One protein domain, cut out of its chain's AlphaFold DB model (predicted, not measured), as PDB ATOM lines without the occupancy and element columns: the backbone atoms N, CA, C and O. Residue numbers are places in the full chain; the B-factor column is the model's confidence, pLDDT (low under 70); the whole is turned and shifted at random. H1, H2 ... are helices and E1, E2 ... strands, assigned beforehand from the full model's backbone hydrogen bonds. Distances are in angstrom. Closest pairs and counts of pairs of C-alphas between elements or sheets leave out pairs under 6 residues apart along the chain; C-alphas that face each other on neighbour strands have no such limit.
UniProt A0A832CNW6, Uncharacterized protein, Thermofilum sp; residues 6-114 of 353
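Overview. This is residues 6 to 114 of the 353 residues of an uncharacterized protein of Thermofilum sp (UniProt A0A832CNW6). A strongly twisted sheet of six strands lies between two helices, with H3 crossing one face over E2, E1, E5 and E6, and H1 packed along E5 on the opposite face. H1 and H3 leave the E4 edge uncovered, and a long loop, residues 44 to 63, joins E4 to E5. The printed part has 109 residues, with E1 E2 E3 E4 E5 H1 E6 H2 H3 along the chain; the sheet's order is E4, E3, E2, E1, E5, E6, mixed. The class is mixed, helices and strands, with 53 residues, under half, in named elements. The whole is compact, with a radius of gyration of the C-alphas of 13.1 A and spans of 36 by 29 by 29 A.

Along the chain. E1, residues 6 to 9, begins at C-alpha 6 (209.639, 206.543, 115.276). E2 is residues 20 to 23, E3 residues 30 to 33, and E4 residues 39 to 43, 10.6 A long. E5, residues 64 to 68, spans 13.5 A. H1, residues 70 to 79, spans 14.6 A; E6 is residues 82 to 85 and H2 residues 86 to 89. H3, residues 100 to 112, spans 19.9 A and ends at C-alpha 112 (207.558, 201.527, 101.052).

Arrangement. E1 to E4 form a meander, each strand the antiparallel neighbour of the one before, and its successive pairs are hairpins. N 8 and O 20 are 2.8 A apart between E1 and E2, N 21 and O 31 2.8 A between E2 and E3, and N 32 and O 41 2.8 A between E3 and E4, within hydrogen-bond range. E5 is parallel to E1, with N 7 and O 65 at 2.8 A, and to E6, with N 66 and O 82 at 2.9 A. E5, H1 and E6 form a strand-helix-strand unit, two parallel neighbour strands with a helix between, and its crossover is right-handed. H1 is on the sheet at a height of 7.7 A, over E5; the closest C-alphas of E5 and H1 are those of Val 66 and Ala 76, 5.6 A. H3 is on the opposite face at 9.1 A, across the strands at 72 degrees to E5 on the local plane; the closest C-alphas of H3 and E1 are those of His 104 and Leu 6, 6.5 A. H2 only grazes the sheet and touches H3, closest at the C-alphas of Ala 89 and Ala 106, 5.0 A. Every O i to N i+4 pair is within hydrogen-bond range in H1, 8 of 9 in H3, and H2 is too short for one.

Size, cuts and confidence. The farthest C-alphas, of Ala 51 and Arg 114, are 36.8 A apart. The printed part has no cut, and the link E4 to E5 is long. Mean pLDDT of the printed part is 76.0, with 32 residues under 70, among them residues 10 to 18 and 53 to 57.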
ATOM      1  N   LEU A   6     211.008 207.029 115.237       89.56
ATOM      2  CA  LEU A   6     209.639 206.543 115.276       89.56
ATOM      3  C   LEU A   6     209.041 206.807 116.655       89.56
ATOM      4  O   LEU A   6     209.445 206.189 117.639       89.56
ATOM      5  N   LEU A   7     208.060 207.703 116.716       88.94
ATOM      6  CA  LEU A   7     207.213 207.903 117.884       88.94
ATOM      7  C   LEU A   7     206.064 206.894 117.841       88.94
ATOM      8  O   LEU A   7     205.226 206.919 116.942       88.94
ATOM      9  N   TYR A   8     206.019 206.004 118.819       87.00
ATOM     10  CA  TYR A   8     204.953 205.039 118.995       87.00
ATOM     11  C   TYR A   8     204.028 205.459 120.137       87.00
ATOM     12  O   TYR A   8     204.445 205.575 121.288       87.00
ATOM     13  N   LEU A   9     202.758 205.665 119.797       76.06
ATOM     14  CA  LEU A   9     201.679 206.034 120.708       76.06
ATOM     15  C   LEU A   9     200.689 204.861 120.790       76.06
ATOM     16  O   LEU A   9     199.766 204.788 119.970       76.06
ATOM     17  N   PRO A  10     200.897 203.912 121.723       66.69
ATOM     18  CA  PRO A  10     200.038 202.740 121.846       66.69
ATOM     19  C   PRO A  10     198.593 203.149 122.139       66.69
ATOM     20  O   PRO A  10     198.333 204.014 122.975       66.69
ATOM     21  N   GLU A  11     197.636 202.498 121.480       59.00
ATOM     22  CA  GLU A  11     196.228 202.626 121.856       59.00
ATOM     23  C   GLU A  11     196.003 201.881 123.190       59.00
ATOM     24  O   GLU A  11     196.358 200.701 123.294       59.00
ATOM     25  N   PRO A  12     195.477 202.538 124.241       48.91
ATOM     26  CA  PRO A  12     195.434 201.950 125.575       48.91
ATOM     27  C   PRO A  12     194.438 200.783 125.631       48.91
ATOM     28  O   PRO A  12     193.227 200.981 125.674       48.91
ATOM     29  N   LEU A  13     194.956 199.551 125.666       45.81
ATOM     30  CA  LEU A  13     194.170 198.332 125.923       45.81
ATOM     31  C   LEU A  13     194.035 198.050 127.426       45.81
ATOM     32  O   LEU A  13     192.993 197.601 127.897       45.81
ATOM     33  N   THR A  14     195.090 198.352 128.182       41.09
ATOM     34  CA  THR A  14     195.141 198.327 129.646       41.09
ATOM     35  C   THR A  14     195.903 199.571 130.083       41.09
ATOM     36  O   THR A  14     197.106 199.675 129.851       41.09
ATOM     37  N   SER A  15     195.193 200.550 130.642       40.41
ATOM     38  CA  SER A  15     195.809 201.787 131.127       40.41
ATOM     39  C   SER A  15     196.654 201.518 132.381       40.41
ATOM     40  O   SER A  15     196.211 200.729 133.223       40.41
ATOM     41  N   PRO A  16     197.813 202.183 132.554       40.22
ATOM     42  CA  PRO A  16     198.453 203.139 131.636       40.22
ATOM     43  C   PRO A  16     199.457 202.483 130.667       40.22
ATOM     44  O   PRO A  16     200.118 201.501 131.005       40.22
ATOM     45  N   THR A  17     199.612 203.046 129.461       57.12
ATOM     46  CA  THR A  17     200.655 202.657 128.490       57.12
ATOM     47  C   THR A  17     201.426 203.902 128.047       57.12
ATOM     48  O   THR A  17     200.827 204.817 127.493       57.12
ATOM     49  N   LEU A  18     202.736 203.952 128.315       65.62
ATOM     50  CA  LEU A  18     203.574 205.119 128.012       65.62
ATOM     51  C   LEU A  18     203.971 205.166 126.525       65.62
ATOM     52  O   LEU A  18     204.282 204.109 125.960       65.62
ATOM     53  N   PRO A  19     204.023 206.357 125.895       77.44
ATOM     54  CA  PRO A  19     204.578 206.509 124.555       77.44
ATOM     55  C   PRO A  19     206.052 206.097 124.495       77.44
ATOM     56  O   PRO A  19     206.806 206.261 125.457       77.44
ATOM     57  N   LEU A  20     206.477 205.586 123.341       86.50
ATOM     58  CA  LEU A  20     207.857 205.177 123.084       86.50
ATOM     59  C   LEU A  20     208.445 205.990 121.938       86.50
ATOM     60  O   LEU A  20     207.798 206.165 120.912       86.50
ATOM     61  N   LEU A  21     209.703 206.395 122.054       87.19
ATOM     62  CA  LEU A  21     210.491 206.869 120.923       87.19
ATOM     63  C   LEU A  21     211.568 205.845 120.582       87.19
ATOM     64  O   LEU A  21     212.357 205.453 121.442       87.19
ATOM     65  N   LEU A  22     211.597 205.421 119.323       87.50
ATOM     66  CA  LEU A  22     212.579 204.487 118.787       87.50
ATOM     67  C   LEU A  22     213.533 205.219 117.849       87.50
ATOM     68  O   LEU A  22     213.104 206.032 117.029       87.50
ATOM     69  N   ARG A  23     214.824 204.905 117.959       82.69
ATOM     70  CA  ARG A  23     215.896 205.477 117.140       82.69
ATOM     71  C   ARG A  23     216.786 204.367 116.592       82.69
ATOM     72  O   ARG A  23     217.112 203.441 117.326       82.69
ATOM     73  N   GLU A  24     217.182 204.469 115.323       73.38
ATOM     74  CA  GLU A  24     218.083 203.483 114.694       73.38
ATOM     75  C   GLU A  24     219.525 203.591 115.203       73.38
ATOM     76  O   GLU A  24     220.142 202.577 115.509       73.38
ATOM     77  N   GLU A  25     220.055 204.812 115.326       69.31
ATOM     78  CA  GLU A  25     221.465 205.052 115.657       69.31
ATOM     79  C   GLU A  25     221.634 206.158 116.713       69.31
ATOM     80  O   GLU A  25     221.002 207.215 116.641       69.31
ATOM     81  N   GLY A  26     222.519 205.936 117.695       66.62
ATOM     82  CA  GLY A  26     222.908 206.915 118.719       66.62
ATOM     83  C   GLY A  26     223.159 206.292 120.099       66.62
ATOM     84  O   GLY A  26     223.100 205.080 120.265       66.62
ATOM     85  N   GLY A  27     223.422 207.123 121.118       68.50
ATOM     86  CA  GLY A  27     223.731 206.658 122.487       68.50
ATOM     87  C   GLY A  27     222.580 205.962 123.241       68.50
ATOM     88  O   GLY A  27     222.803 205.341 124.272       68.50
ATOM     89  N   TRP A  28     221.354 206.053 122.723       81.19
ATOM     90  CA  TRP A  28     220.135 205.377 123.192       81.19
ATOM     91  C   TRP A  28     219.279 204.941 121.990       81.19
ATOM     92  O   TRP A  28     219.278 205.608 120.955       81.19
ATOM     93  N   THR A  29     218.528 203.858 122.138       81.75
ATOM     94  CA  THR A  29     217.733 203.202 121.082       81.75
ATOM     95  C   THR A  29     216.234 203.298 121.366       81.75
ATOM     96  O   THR A  29     215.431 203.434 120.448       81.75
ATOM     97  N   ILE A  30     215.852 203.252 122.647       86.19
ATOM     98  CA  ILE A  30     214.466 203.353 123.118       86.19
ATOM     99  C   ILE A  30     214.394 204.447 124.183       86.19
ATOM    100  O   ILE A  30     215.210 204.443 125.107       86.19
ATOM    101  N   ALA A  31     213.407 205.334 124.100       86.88
ATOM    102  CA  ALA A  31     213.048 206.247 125.179       86.88
ATOM    103  C   ALA A  31     211.568 206.075 125.552       86.88
ATOM    104  O   ALA A  31     210.702 206.165 124.686       86.88
ATOM    105  N   LEU A  32     211.285 205.822 126.832       83.12
ATOM    106  CA  LEU A  32     209.941 205.956 127.396       83.12
ATOM    107  C   LEU A  32     209.660 207.439 127.572       83.12
ATOM    108  O   LEU A  32     210.477 208.135 128.184       83.12
ATOM    109  N   LEU A  33     208.519 207.892 127.076       79.38
ATOM    110  CA  LEU A  33     208.102 209.273 127.216       79.38
ATOM    111  C   LEU A  33     206.992 209.394 128.260       79.38
ATOM    112  O   LEU A  33     206.230 208.451 128.469       79.38
ATOM    113  N   ASP A  34     206.923 210.540 128.927       68.25
ATOM    114  CA  ASP A  34     205.755 210.922 129.713       68.25
ATOM    115  C   ASP A  34     204.615 211.384 128.797       68.25
ATOM    116  O   ASP A  34     204.726 211.398 127.564       68.25
ATOM    117  N   ASP A  35     203.512 211.783 129.420       57.84
ATOM    118  CA  ASP A  35     202.339 212.280 128.714       57.84
ATOM    119  C   ASP A  35     202.669 213.534 127.888       57.84
ATOM    120  O   ASP A  35     202.077 213.725 126.835       57.84
ATOM    121  N   HIS A  36     203.694 214.311 128.262       63.09
ATOM    122  CA  HIS A  36     204.185 215.486 127.530       63.09
ATOM    123  C   HIS A  36     205.253 215.163 126.469       63.09
ATOM    124  O   HIS A  36     205.944 216.069 125.993       63.09
ATOM    125  N   LEU A  37     205.412 213.889 126.096       70.25
ATOM    126  CA  LEU A  37     206.416 213.404 125.146       70.25
ATOM    127  C   LEU A  37     207.870 213.705 125.561       70.25
ATOM    128  O   LEU A  37     208.767 213.734 124.713       70.25
ATOM    129  N   LYS A  38     208.132 213.906 126.856       77.69
ATOM    130  CA  LYS A  38     209.485 214.093 127.388       77.69
ATOM    131  C   LYS A  38     210.074 212.760 127.829       77.69
ATOM    132  O   LYS A  38     209.363 211.939 128.404       77.69
ATOM    133  N   PRO A  39     211.374 212.522 127.601       78.69
ATOM    134  CA  PRO A  39     211.997 211.269 127.987       78.69
ATOM    135  C   PRO A  39     212.046 211.122 129.510       78.69
ATOM    136  O   PRO A  39     212.630 211.943 130.212       78.69
ATOM    137  N   VAL A  40     211.479 210.027 130.013       82.75
ATOM    138  CA  VAL A  40     211.530 209.644 131.434       82.75
ATOM    139  C   VAL A  40     212.616 208.599 131.666       82.75
ATOM    140  O   VAL A  40     213.286 208.607 132.698       82.75
ATOM    141  N   ARG A  41     212.794 207.667 130.719       85.69
ATOM    142  CA  ARG A  41     213.807 206.599 130.784       85.69
ATOM    143  C   ARG A  41     214.328 206.270 129.395       85.69
ATOM    144  O   ARG A  41     213.530 206.134 128.474       85.69
ATOM    145  N   CYS A  42     215.636 206.067 129.264       87.94
ATOM    146  CA  CYS A  42     216.276 205.734 127.996       87.94
ATOM    147  C   CYS A  42     217.077 204.441 128.096       87.94
ATOM    148  O   CYS A  42     217.602 204.086 129.153       87.94
ATOM    149  N   TYR A  43     217.175 203.736 126.974       85.69
ATOM    150  CA  TYR A  43     217.835 202.445 126.899       85.69
ATOM    151  C   TYR A  43     218.625 202.309 125.601       85.69
ATOM    152  O   TYR A  43     218.105 202.618 124.533       85.69
ATOM    153  N   ALA A  44     219.852 201.788 125.666       82.25
ATOM    154  CA  ALA A  44     220.653 201.441 124.481       82.25
ATOM    155  C   ALA A  44     220.194 200.126 123.803       82.25
ATOM    156  O   ALA A  44     220.689 199.751 122.744       82.25
ATOM    157  N   GLY A  45     219.221 199.429 124.397       71.44
ATOM    158  CA  GLY A  45     218.590 198.196 123.917       71.44
ATOM    159  C   GLY A  45     217.407 197.827 124.821       71.44
ATOM    160  O   GLY A  45     217.054 198.604 125.695       71.44
ATOM    161  N   LEU A  46     216.799 196.647 124.670       62.44
ATOM    162  CA  LEU A  46     215.560 196.264 125.382       62.44
ATOM    163  C   LEU A  46     215.606 196.370 126.922       62.44
ATOM    164  O   LEU A  46     214.562 196.538 127.547       62.44
ATOM    165  N   ALA A  47     216.786 196.272 127.540       68.56
ATOM    166  CA  ALA A  47     216.917 196.268 128.998       68.56
ATOM    167  C   ALA A  47     218.242 196.855 129.510       68.56
ATOM    168  O   ALA A  47     218.657 196.521 130.615       68.56
ATOM    169  N   ASN A  48     218.925 197.697 128.723       83.00
ATOM    170  CA  ASN A  48     220.172 198.340 129.149       83.00
ATOM    171  C   ASN A  48     219.932 199.837 129.399       83.00
ATOM    172  O   ASN A  48     219.961 200.603 128.427       83.00
ATOM    173  N   PRO A  49     219.626 200.253 130.645       86.19
ATOM    174  CA  PRO A  49     219.349 201.643 130.962       86.19
ATOM    175  C   PRO A  49     220.582 202.498 130.706       86.19
ATOM    176  O   PRO A  49     221.692 202.156 131.105       86.19
ATOM    177  N   VAL A  50     220.369 203.639 130.069       87.69
ATOM    178  CA  VAL A  50     221.399 204.647 129.836       87.69
ATOM    179  C   VAL A  50     220.835 206.016 130.174       87.69
ATOM    180  O   VAL A  50     219.618 206.208 130.226       87.69
ATOM    181  N   ALA A  51     221.715 206.987 130.394       84.25
ATOM    182  CA  ALA A  51     221.279 208.367 130.519       84.25
ATOM    183  C   ALA A  51     220.545 208.793 129.238       84.25
ATOM    184  O   ALA A  51     220.998 208.520 128.121       84.25
ATOM    185  N   CYS A  52     219.413 209.476 129.399       81.12
ATOM    186  CA  CYS A  52     218.787 210.190 128.298       81.12
ATOM    187  C   CYS A  52     219.730 211.324 127.887       81.12
ATOM    188  O   CYS A  52     219.800 212.344 128.559       81.12
ATOM    189  N   GLY A  53     220.549 211.087 126.860       67.56
ATOM    190  CA  GLY A  53     221.537 212.067 126.405       67.56
ATOM    191  C   GLY A  53     220.887 213.358 125.900       67.56
ATOM    192  O   GLY A  53     219.756 213.325 125.409       67.56
ATOM    193  N   GLU A  54     221.623 214.470 125.970       66.88
ATOM    194  CA  GLU A  54     221.200 215.775 125.446       66.88
ATOM    195  C   GLU A  54     222.021 216.233 124.222       66.88
ATOM    196  O   GLU A  54     223.213 215.918 124.144       66.88
ATOM    197  N   PRO A  55     221.413 217.008 123.292       60.69
ATOM    198  CA  PRO A  55     219.997 217.394 123.261       60.69
ATOM    199  C   PRO A  55     219.125 216.374 122.508       60.69
ATOM    200  O   PRO A  55     219.504 215.835 121.466       60.69
ATOM    201  N   PHE A  56     217.935 216.111 123.055       68.38
ATOM    202  CA  PHE A  56     216.917 215.274 122.419       68.38
ATOM    203  C   PHE A  56     216.445 215.948 121.116       68.38
ATOM    204  O   PHE A  56     216.201 217.157 121.129       68.38
ATOM    205  N   PRO A  57     216.339 215.221 119.988       66.50
ATOM    206  CA  PRO A  57     215.948 215.830 118.721       66.50
ATOM    207  C   PRO A  57     214.530 216.405 118.815       66.50
ATOM    208  O   PRO A  57     213.637 215.768 119.377       66.50
ATOM    209  N   GLU A  58     214.320 217.600 118.255       70.50
ATOM    210  CA  GLU A  58     212.984 218.188 118.151       70.50
ATOM    211  C   GLU A  58     212.102 217.243 117.320       70.50
ATOM    212  O   GLU A  58     212.425 216.903 116.181       70.50
ATOM    213  N   LEU A  59     211.004 216.769 117.911       76.50
ATOM    214  CA  LEU A  59     210.097 215.809 117.281       76.50
ATOM    215  C   LEU A  59     209.188 216.513 116.272       76.50
ATOM    216  O   LEU A  59     207.998 216.674 116.522       76.50
ATOM    217  N   ARG A  60     209.734 216.974 115.145       79.94
ATOM    218  CA  ARG A  60     208.968 217.690 114.117       79.94
ATOM    219  C   ARG A  60     209.404 217.364 112.695       79.94
ATOM    220  O   ARG A  60     210.550 217.015 112.441       79.94
ATOM    221  N   GLY A  61     208.472 217.579 111.771       79.94
ATOM    222  CA  GLY A  61     208.692 217.519 110.331       79.94
ATOM    223  C   GLY A  61     208.488 216.134 109.726       79.94
ATOM    224  O   GLY A  61     208.318 215.135 110.423       79.94
ATOM    225  N   GLU A  62     208.523 216.087 108.394       72.62
ATOM    226  CA  GLU A  62     208.196 214.884 107.619       72.62
ATOM    227  C   GLU A  62     209.196 213.739 107.831       72.62
ATOM    228  O   GLU A  62     208.900 212.612 107.466       72.62
ATOM    229  N   GLU A  63     210.361 213.994 108.429       80.19
ATOM    230  CA  GLU A  63     211.375 212.978 108.749       80.19
ATOM    231  C   GLU A  63     211.035 212.154 110.005       80.19
ATOM    232  O   GLU A  63     211.630 211.099 110.241       80.19
ATOM    233  N   LEU A  64     210.059 212.602 110.804       87.56
ATOM    234  CA  LEU A  64     209.533 211.857 111.942       87.56
ATOM    235  C   LEU A  64     208.418 210.912 111.484       87.56
ATOM    236  O   LEU A  64     207.479 211.312 110.792       87.56
ATOM    237  N   LEU A  65     208.492 209.662 111.932       90.50
ATOM    238  CA  LEU A  65     207.396 208.711 111.814       90.50
ATOM    239  C   LEU A  65     206.618 208.669 113.117       90.50
ATOM    240  O   LEU A  65     207.199 208.642 114.200       90.50
ATOM    241  N   VAL A  66     205.297 208.619 113.011       87.75
ATOM    242  CA  VAL A  66     204.411 208.437 114.155       87.75
ATOM    243  C   VAL A  66     203.512 207.244 113.875       87.75
ATOM    244  O   VAL A  66     202.812 207.213 112.865       87.75
ATOM    245  N   THR A  67     203.533 206.250 114.756       86.69
ATOM    246  CA  THR A  67     202.705 205.046 114.637       86.69
ATOM    247  C   THR A  67     201.862 204.839 115.883       86.69
ATOM    248  O   THR A  67     202.273 205.197 116.984       86.69
ATOM    249  N   GLY A  68     200.677 204.257 115.729       77.19
ATOM    250  CA  GLY A  68     199.769 204.001 116.847       77.19
ATOM    251  C   GLY A  68     198.307 203.949 116.423       77.19
ATOM    252  O   GLY A  68     198.005 203.673 115.259       77.19
ATOM    253  N   GLY A  69     197.420 204.223 117.381       68.00
ATOM    254  CA  GLY A  69     195.978 204.368 117.161       68.00
ATOM    255  C   GLY A  69     195.566 205.782 116.736       68.00
ATOM    256  O   GLY A  69     196.363 206.569 116.226       68.00
ATOM    257  N   ALA A  70     194.308 206.150 116.985       60.25
ATOM    258  CA  ALA A  70     193.772 207.450 116.567       60.25
ATOM    259  C   ALA A  70     194.499 208.660 117.191       60.25
ATOM    260  O   ALA A  70     194.660 209.686 116.534       60.25
ATOM    261  N   ALA A  71     194.980 208.535 118.434       61.28
ATOM    262  CA  ALA A  71     195.780 209.573 119.087       61.28
ATOM    263  C   ALA A  71     197.080 209.863 118.313       61.28
ATOM    264  O   ALA A  71     197.456 211.019 118.130       61.28
ATOM    265  N   ALA A  72     197.722 208.815 117.789       72.44
ATOM    266  CA  ALA A  72     198.947 208.920 117.008       72.44
ATOM    267  C   ALA A  72     198.740 209.695 115.702       72.44
ATOM    268  O   ALA A  72     199.588 210.497 115.327       72.44
ATOM    269  N   GLU A  73     197.591 209.512 115.043       64.88
ATOM    270  CA  GLU A  73     197.225 210.248 113.826       64.88
ATOM    271  C   GLU A  73     197.143 211.759 114.083       64.88
ATOM    272  O   GLU A  73     197.649 212.561 113.292       64.88
ATOM    273  N   VAL A  74     196.559 212.163 115.217       61.72
ATOM    274  CA  VAL A  74     196.439 213.586 115.554       61.72
ATOM    275  C   VAL A  74     197.782 214.186 115.950       61.72
ATOM    276  O   VAL A  74     198.135 215.253 115.442       61.72
ATOM    277  N   ILE A  75     198.557 213.486 116.784       68.75
ATOM    278  CA  ILE A  75     199.903 213.928 117.164       68.75
ATOM    279  C   ILE A  75     200.795 214.052 115.924       68.75
ATOM    280  O   ILE A  75     201.444 215.077 115.741       68.75
ATOM    281  N   ALA A  76     200.757 213.087 115.000       75.38
ATOM    282  CA  ALA A  76     201.500 213.166 113.744       75.38
ATOM    283  C   ALA A  76     201.171 214.437 112.950       75.38
ATOM    284  O   ALA A  76     202.073 215.158 112.526       75.38
ATOM    285  N   SER A  77     199.880 214.752 112.800       68.50
ATOM    286  CA  SER A  77     199.444 215.954 112.087       68.50
ATOM    287  C   SER A  77     199.916 217.242 112.760       68.50
ATOM    288  O   SER A  77     200.170 218.218 112.055       68.50
ATOM    289  N   GLN A  78     199.995 217.279 114.091       68.12
ATOM    290  CA  GLN A  78     200.473 218.449 114.832       68.12
ATOM    291  C   GLN A  78     201.991 218.618 114.722       68.12
ATOM    292  O   GLN A  78     202.474 219.741 114.590       68.12
ATOM    293  N   LEU A  79     202.735 217.512 114.731       76.25
ATOM    294  CA  LEU A  79     204.192 217.513 114.593       76.25
ATOM    295  C   LEU A  79     204.654 217.703 113.137       76.25
ATOM    296  O   LEU A  79     205.851 217.836 112.889       76.25
ATOM    297  N   GLY A  80     203.732 217.725 112.167       75.75
ATOM    298  CA  GLY A  80     204.068 217.737 110.740       75.75
ATOM    299  C   GLY A  80     204.760 216.447 110.289       75.75
ATOM    300  O   GLY A  80     205.554 216.475 109.356       75.75
ATOM    301  N   ALA A  81     204.487 215.344 110.985       86.12
ATOM    302  CA  ALA A  81     205.137 214.052 110.840       86.12
ATOM    303  C   ALA A  81     204.314 213.082 109.980       86.12
ATOM    304  O   ALA A  81     203.115 213.268 109.752       86.12
ATOM    305  N   VAL A  82     204.949 212.006 109.517       86.12
ATOM    306  CA  VAL A  82     204.279 210.970 108.723       86.12
ATOM    307  C   VAL A  82     203.619 209.947 109.646       86.12
ATOM    308  O   VAL A  82     204.291 209.224 110.379       86.12
ATOM    309  N   TYR A  83     202.291 209.850 109.571       84.25
ATOM    310  CA  TYR A  83     201.513 208.851 110.303       84.25
ATOM    311  C   TYR A  83     201.487 207.486 109.601       84.25
ATOM    312  O   TYR A  83     201.279 207.404 108.385       84.25
ATOM    313  N   VAL A  84     201.602 206.414 110.387       83.06
ATOM    314  CA  VAL A  84     201.367 205.025 109.974       83.06
ATOM    315  C   VAL A  84     200.445 204.339 110.983       83.06
ATOM    316  O   VAL A  84     200.665 204.407 112.186       83.06
ATOM    317  N   ASP A  85     199.393 203.669 110.505       76.94
ATOM    318  CA  ASP A  85     198.494 202.900 111.379       76.94
ATOM    319  C   ASP A  85     199.265 201.719 111.980       76.94
ATOM    320  O   ASP A  85     199.808 200.891 111.244       76.94
ATOM    321  N   GLU A  86     199.305 201.610 113.307       78.94
ATOM    322  CA  GLU A  86     200.032 200.522 113.969       78.94
ATOM    323  C   GLU A  86     199.541 199.150 113.507       78.94
ATOM    324  O   GLU A  86     200.332 198.218 113.366       78.94
ATOM    325  N   ARG A  87     198.240 199.011 113.239       75.38
ATOM    326  CA  ARG A  87     197.682 197.722 112.839       75.38
ATOM    327  C   ARG A  87     198.237 197.281 111.493       75.38
ATOM    328  O   ARG A  87     198.432 196.089 111.317       75.38
ATOM    329  N   LEU A  88     198.533 198.222 110.591       76.81
ATOM    330  CA  LEU A  88     199.219 197.947 109.328       76.81
ATOM    331  C   LEU A  88     200.653 197.485 109.552       76.81
ATOM    332  O   LEU A  88     201.063 196.490 108.963       76.81
ATOM    333  N   ALA A  89     201.399 198.180 110.413       84.06
ATOM    334  CA  ALA A  89     202.762 197.784 110.759       84.06
ATOM    335  C   ALA A  89     202.781 196.367 111.353       84.06
ATOM    336  O   ALA A  89     203.574 195.530 110.943       84.06
ATOM    337  N   ARG A  90     201.828 196.043 112.230       81.62
ATOM    338  CA  ARG A  90     201.679 194.696 112.793       81.62
ATOM    339  C   ARG A  90     201.281 193.621 111.772       81.62
ATOM    340  O   ARG A  90     201.392 192.446 112.102       81.62
ATOM    341  N   LEU A  91     200.815 193.969 110.568       76.50
ATOM    342  CA  LEU A  91     200.611 192.987 109.492       76.50
ATOM    343  C   LEU A  91     201.905 192.667 108.739       76.50
ATOM    344  O   LEU A  91     201.962 191.615 108.111       76.50
ATOM    345  N   ALA A  92     202.917 193.538 108.778       81.25
ATOM    346  CA  ALA A  92     204.170 193.320 108.064       81.25
ATOM    347  C   ALA A  92     204.898 192.081 108.604       81.25
ATOM    348  O   ALA A  92     204.938 191.855 109.814       81.25
ATOM    349  N   ASP A  93     205.495 191.287 107.717       80.94
ATOM    350  CA  ASP A  93     206.125 190.016 108.100       80.94
ATOM    351  C   ASP A  93     207.368 190.191 108.968       80.94
ATOM    352  O   ASP A  93     207.703 189.316 109.764       80.94
ATOM    353  N   VAL A  94     208.010 191.350 108.858       87.75
ATOM    354  CA  VAL A  94     209.150 191.738 109.690       87.75
ATOM    355  C   VAL A  94     208.751 192.134 111.114       87.75
ATOM    356  O   VAL A  94     209.633 192.337 111.946       87.75
ATOM    357  N   PHE A  95     207.452 192.269 111.417       87.25
ATOM    358  CA  PHE A  95     206.990 192.583 112.764       87.25
ATOM    359  C   PHE A  95     206.984 191.339 113.657       87.25
ATOM    360  O   PHE A  95     206.303 190.349 113.387       87.25
ATOM    361  N   HIS A  96     207.674 191.430 114.792       85.25
ATOM    362  CA  HIS A  96     207.762 190.357 115.772       85.25
ATOM    363  C   HIS A  96     207.401 190.877 117.170       85.25
ATOM    364  O   HIS A  96     208.142 191.683 117.747       85.25
ATOM    365  N   PRO A  97     206.285 190.408 117.759       77.31
ATOM    366  CA  PRO A  97     205.892 190.782 119.114       77.31
ATOM    367  C   PRO A  97     207.016 190.557 120.124       77.31
ATOM    368  O   PRO A  97     207.643 189.501 120.143       77.31
ATOM    369  N   GLY A  98     207.259 191.552 120.976       73.44
ATOM    370  CA  GLY A  98     208.320 191.507 121.984       73.44
ATOM    371  C   GLY A  98     209.710 191.916 121.480       73.44
ATOM    372  O   GLY A  98     210.606 192.094 122.301       73.44
ATOM    373  N   ILE A  99     209.898 192.136 120.172       80.44
ATOM    374  CA  ILE A  99     211.147 192.664 119.606       80.44
ATOM    375  C   ILE A  99     210.939 194.134 119.239       80.44
ATOM    376  O   ILE A  99     210.378 194.444 118.190       80.44
ATOM    377  N   THR A 100     211.402 195.061 120.081       69.75
ATOM    378  CA  THR A 100     211.117 196.501 119.931       69.75
ATOM    379  C   THR A 100     211.524 197.083 118.574       69.75
ATOM    380  O   THR A 100     210.766 197.848 117.984       69.75
ATOM    381  N   GLY A 101     212.686 196.693 118.040       75.31
ATOM    382  CA  GLY A 101     213.165 197.178 116.738       75.31
ATOM    383  C   GLY A 101     212.326 196.706 115.544       75.31
ATOM    384  O   GLY A 101     212.329 197.357 114.501       75.31
ATOM    385  N   SER A 102     211.560 195.619 115.701       87.06
ATOM    386  CA  SER A 102     210.733 195.069 114.620       87.06
ATOM    387  C   SER A 102     209.583 196.000 114.226       87.06
ATOM    388  O   SER A 102     209.209 196.046 113.059       87.06
ATOM    389  N   LEU A 103     209.066 196.805 115.169       87.62
ATOM    390  CA  LEU A 103     208.039 197.805 114.877       87.62
ATOM    391  C   LEU A 103     208.573 198.886 113.934       87.62
ATOM    392  O   LEU A 103     207.882 199.267 112.995       87.62
ATOM    393  N   HIS A 104     209.806 199.353 114.149       87.88
ATOM    394  CA  HIS A 104     210.394 200.383 113.296       87.88
ATOM    395  C   HIS A 104     210.596 199.881 111.864       87.88
ATOM    396  O   HIS A 104     210.141 200.523 110.917       87.88
ATOM    397  N   ALA A 105     211.172 198.686 111.713       88.38
ATOM    398  CA  ALA A 105     211.331 198.042 110.413       88.38
ATOM    399  C   ALA A 105     209.981 197.827 109.701       88.38
ATOM    400  O   ALA A 105     209.845 198.138 108.518       88.38
ATOM    401  N   ALA A 106     208.964 197.371 110.434       89.69
ATOM    402  CA  ALA A 106     207.623 197.149 109.905       89.69
ATOM    403  C   ALA A 106     206.946 198.434 109.410       89.69
ATOM    404  O   ALA A 106     206.324 198.446 108.348       89.69
ATOM    405  N   VAL A 107     207.085 199.536 110.149       90.06
ATOM    406  CA  VAL A 107     206.555 200.844 109.740       90.06
ATOM    407  C   VAL A 107     207.219 201.316 108.441       90.06
ATOM    408  O   VAL A 107     206.525 201.775 107.530       90.06
ATOM    409  N   LEU A 108     208.542 201.170 108.322       88.81
ATOM    410  CA  LEU A 108     209.282 201.522 107.105       88.81
ATOM    411  C   LEU A 108     208.855 200.668 105.903       88.81
ATOM    412  O   LEU A 108     208.669 201.200 104.806       88.81
ATOM    413  N   GLU A 109     208.643 199.366 106.107       87.31
ATOM    414  CA  GLU A 109     208.139 198.455 105.075       87.31
ATOM    415  C   GLU A 109     206.757 198.885 104.565       87.31
ATOM    416  O   GLU A 109     206.549 199.014 103.356       87.31
ATOM    417  N   VAL A 110     205.822 199.170 105.477       84.19
ATOM    418  CA  VAL A 110     204.466 199.622 105.127       84.19
ATOM    419  C   VAL A 110     204.500 200.938 104.346       84.19
ATOM    420  O   VAL A 110     203.735 201.117 103.397       84.19
ATOM    421  N   LEU A 111     205.401 201.858 104.701       83.69
ATOM    422  CA  LEU A 111     205.589 203.107 103.960       83.69
ATOM    423  C   LEU A 111     206.124 202.881 102.543       83.69
ATOM    424  O   LEU A 111     205.699 203.582 101.622       83.69
ATOM    425  N   GLY A 112     207.023 201.911 102.361       78.38
ATOM    426  CA  GLY A 112     207.558 201.527 101.052       78.38
ATOM    427  C   GLY A 112     206.526 200.866 100.135       78.38
ATOM    428  O   GLY A 112     206.640 200.971  98.917       78.38
ATOM    429  N   ARG A 113     205.486 200.247 100.707       72.31
ATOM    430  CA  ARG A 113     204.406 199.540  99.990       72.31
ATOM    431  C   ARG A 113     203.118 200.358  99.848       72.31
ATOM    432  O   ARG A 113     202.023 199.803  99.722       72.31
ATOM    433  N   ARG A 114     203.206 201.694  99.888       63.53
ATOM    434  CA  ARG A 114     202.041 202.583  99.722       63.53
ATOM    435  C   ARG A 114     201.277 202.244  98.433       63.53
ATOM    436  O   ARG A 114     201.790 202.439  97.339       63.53
TER     437      ARG A 114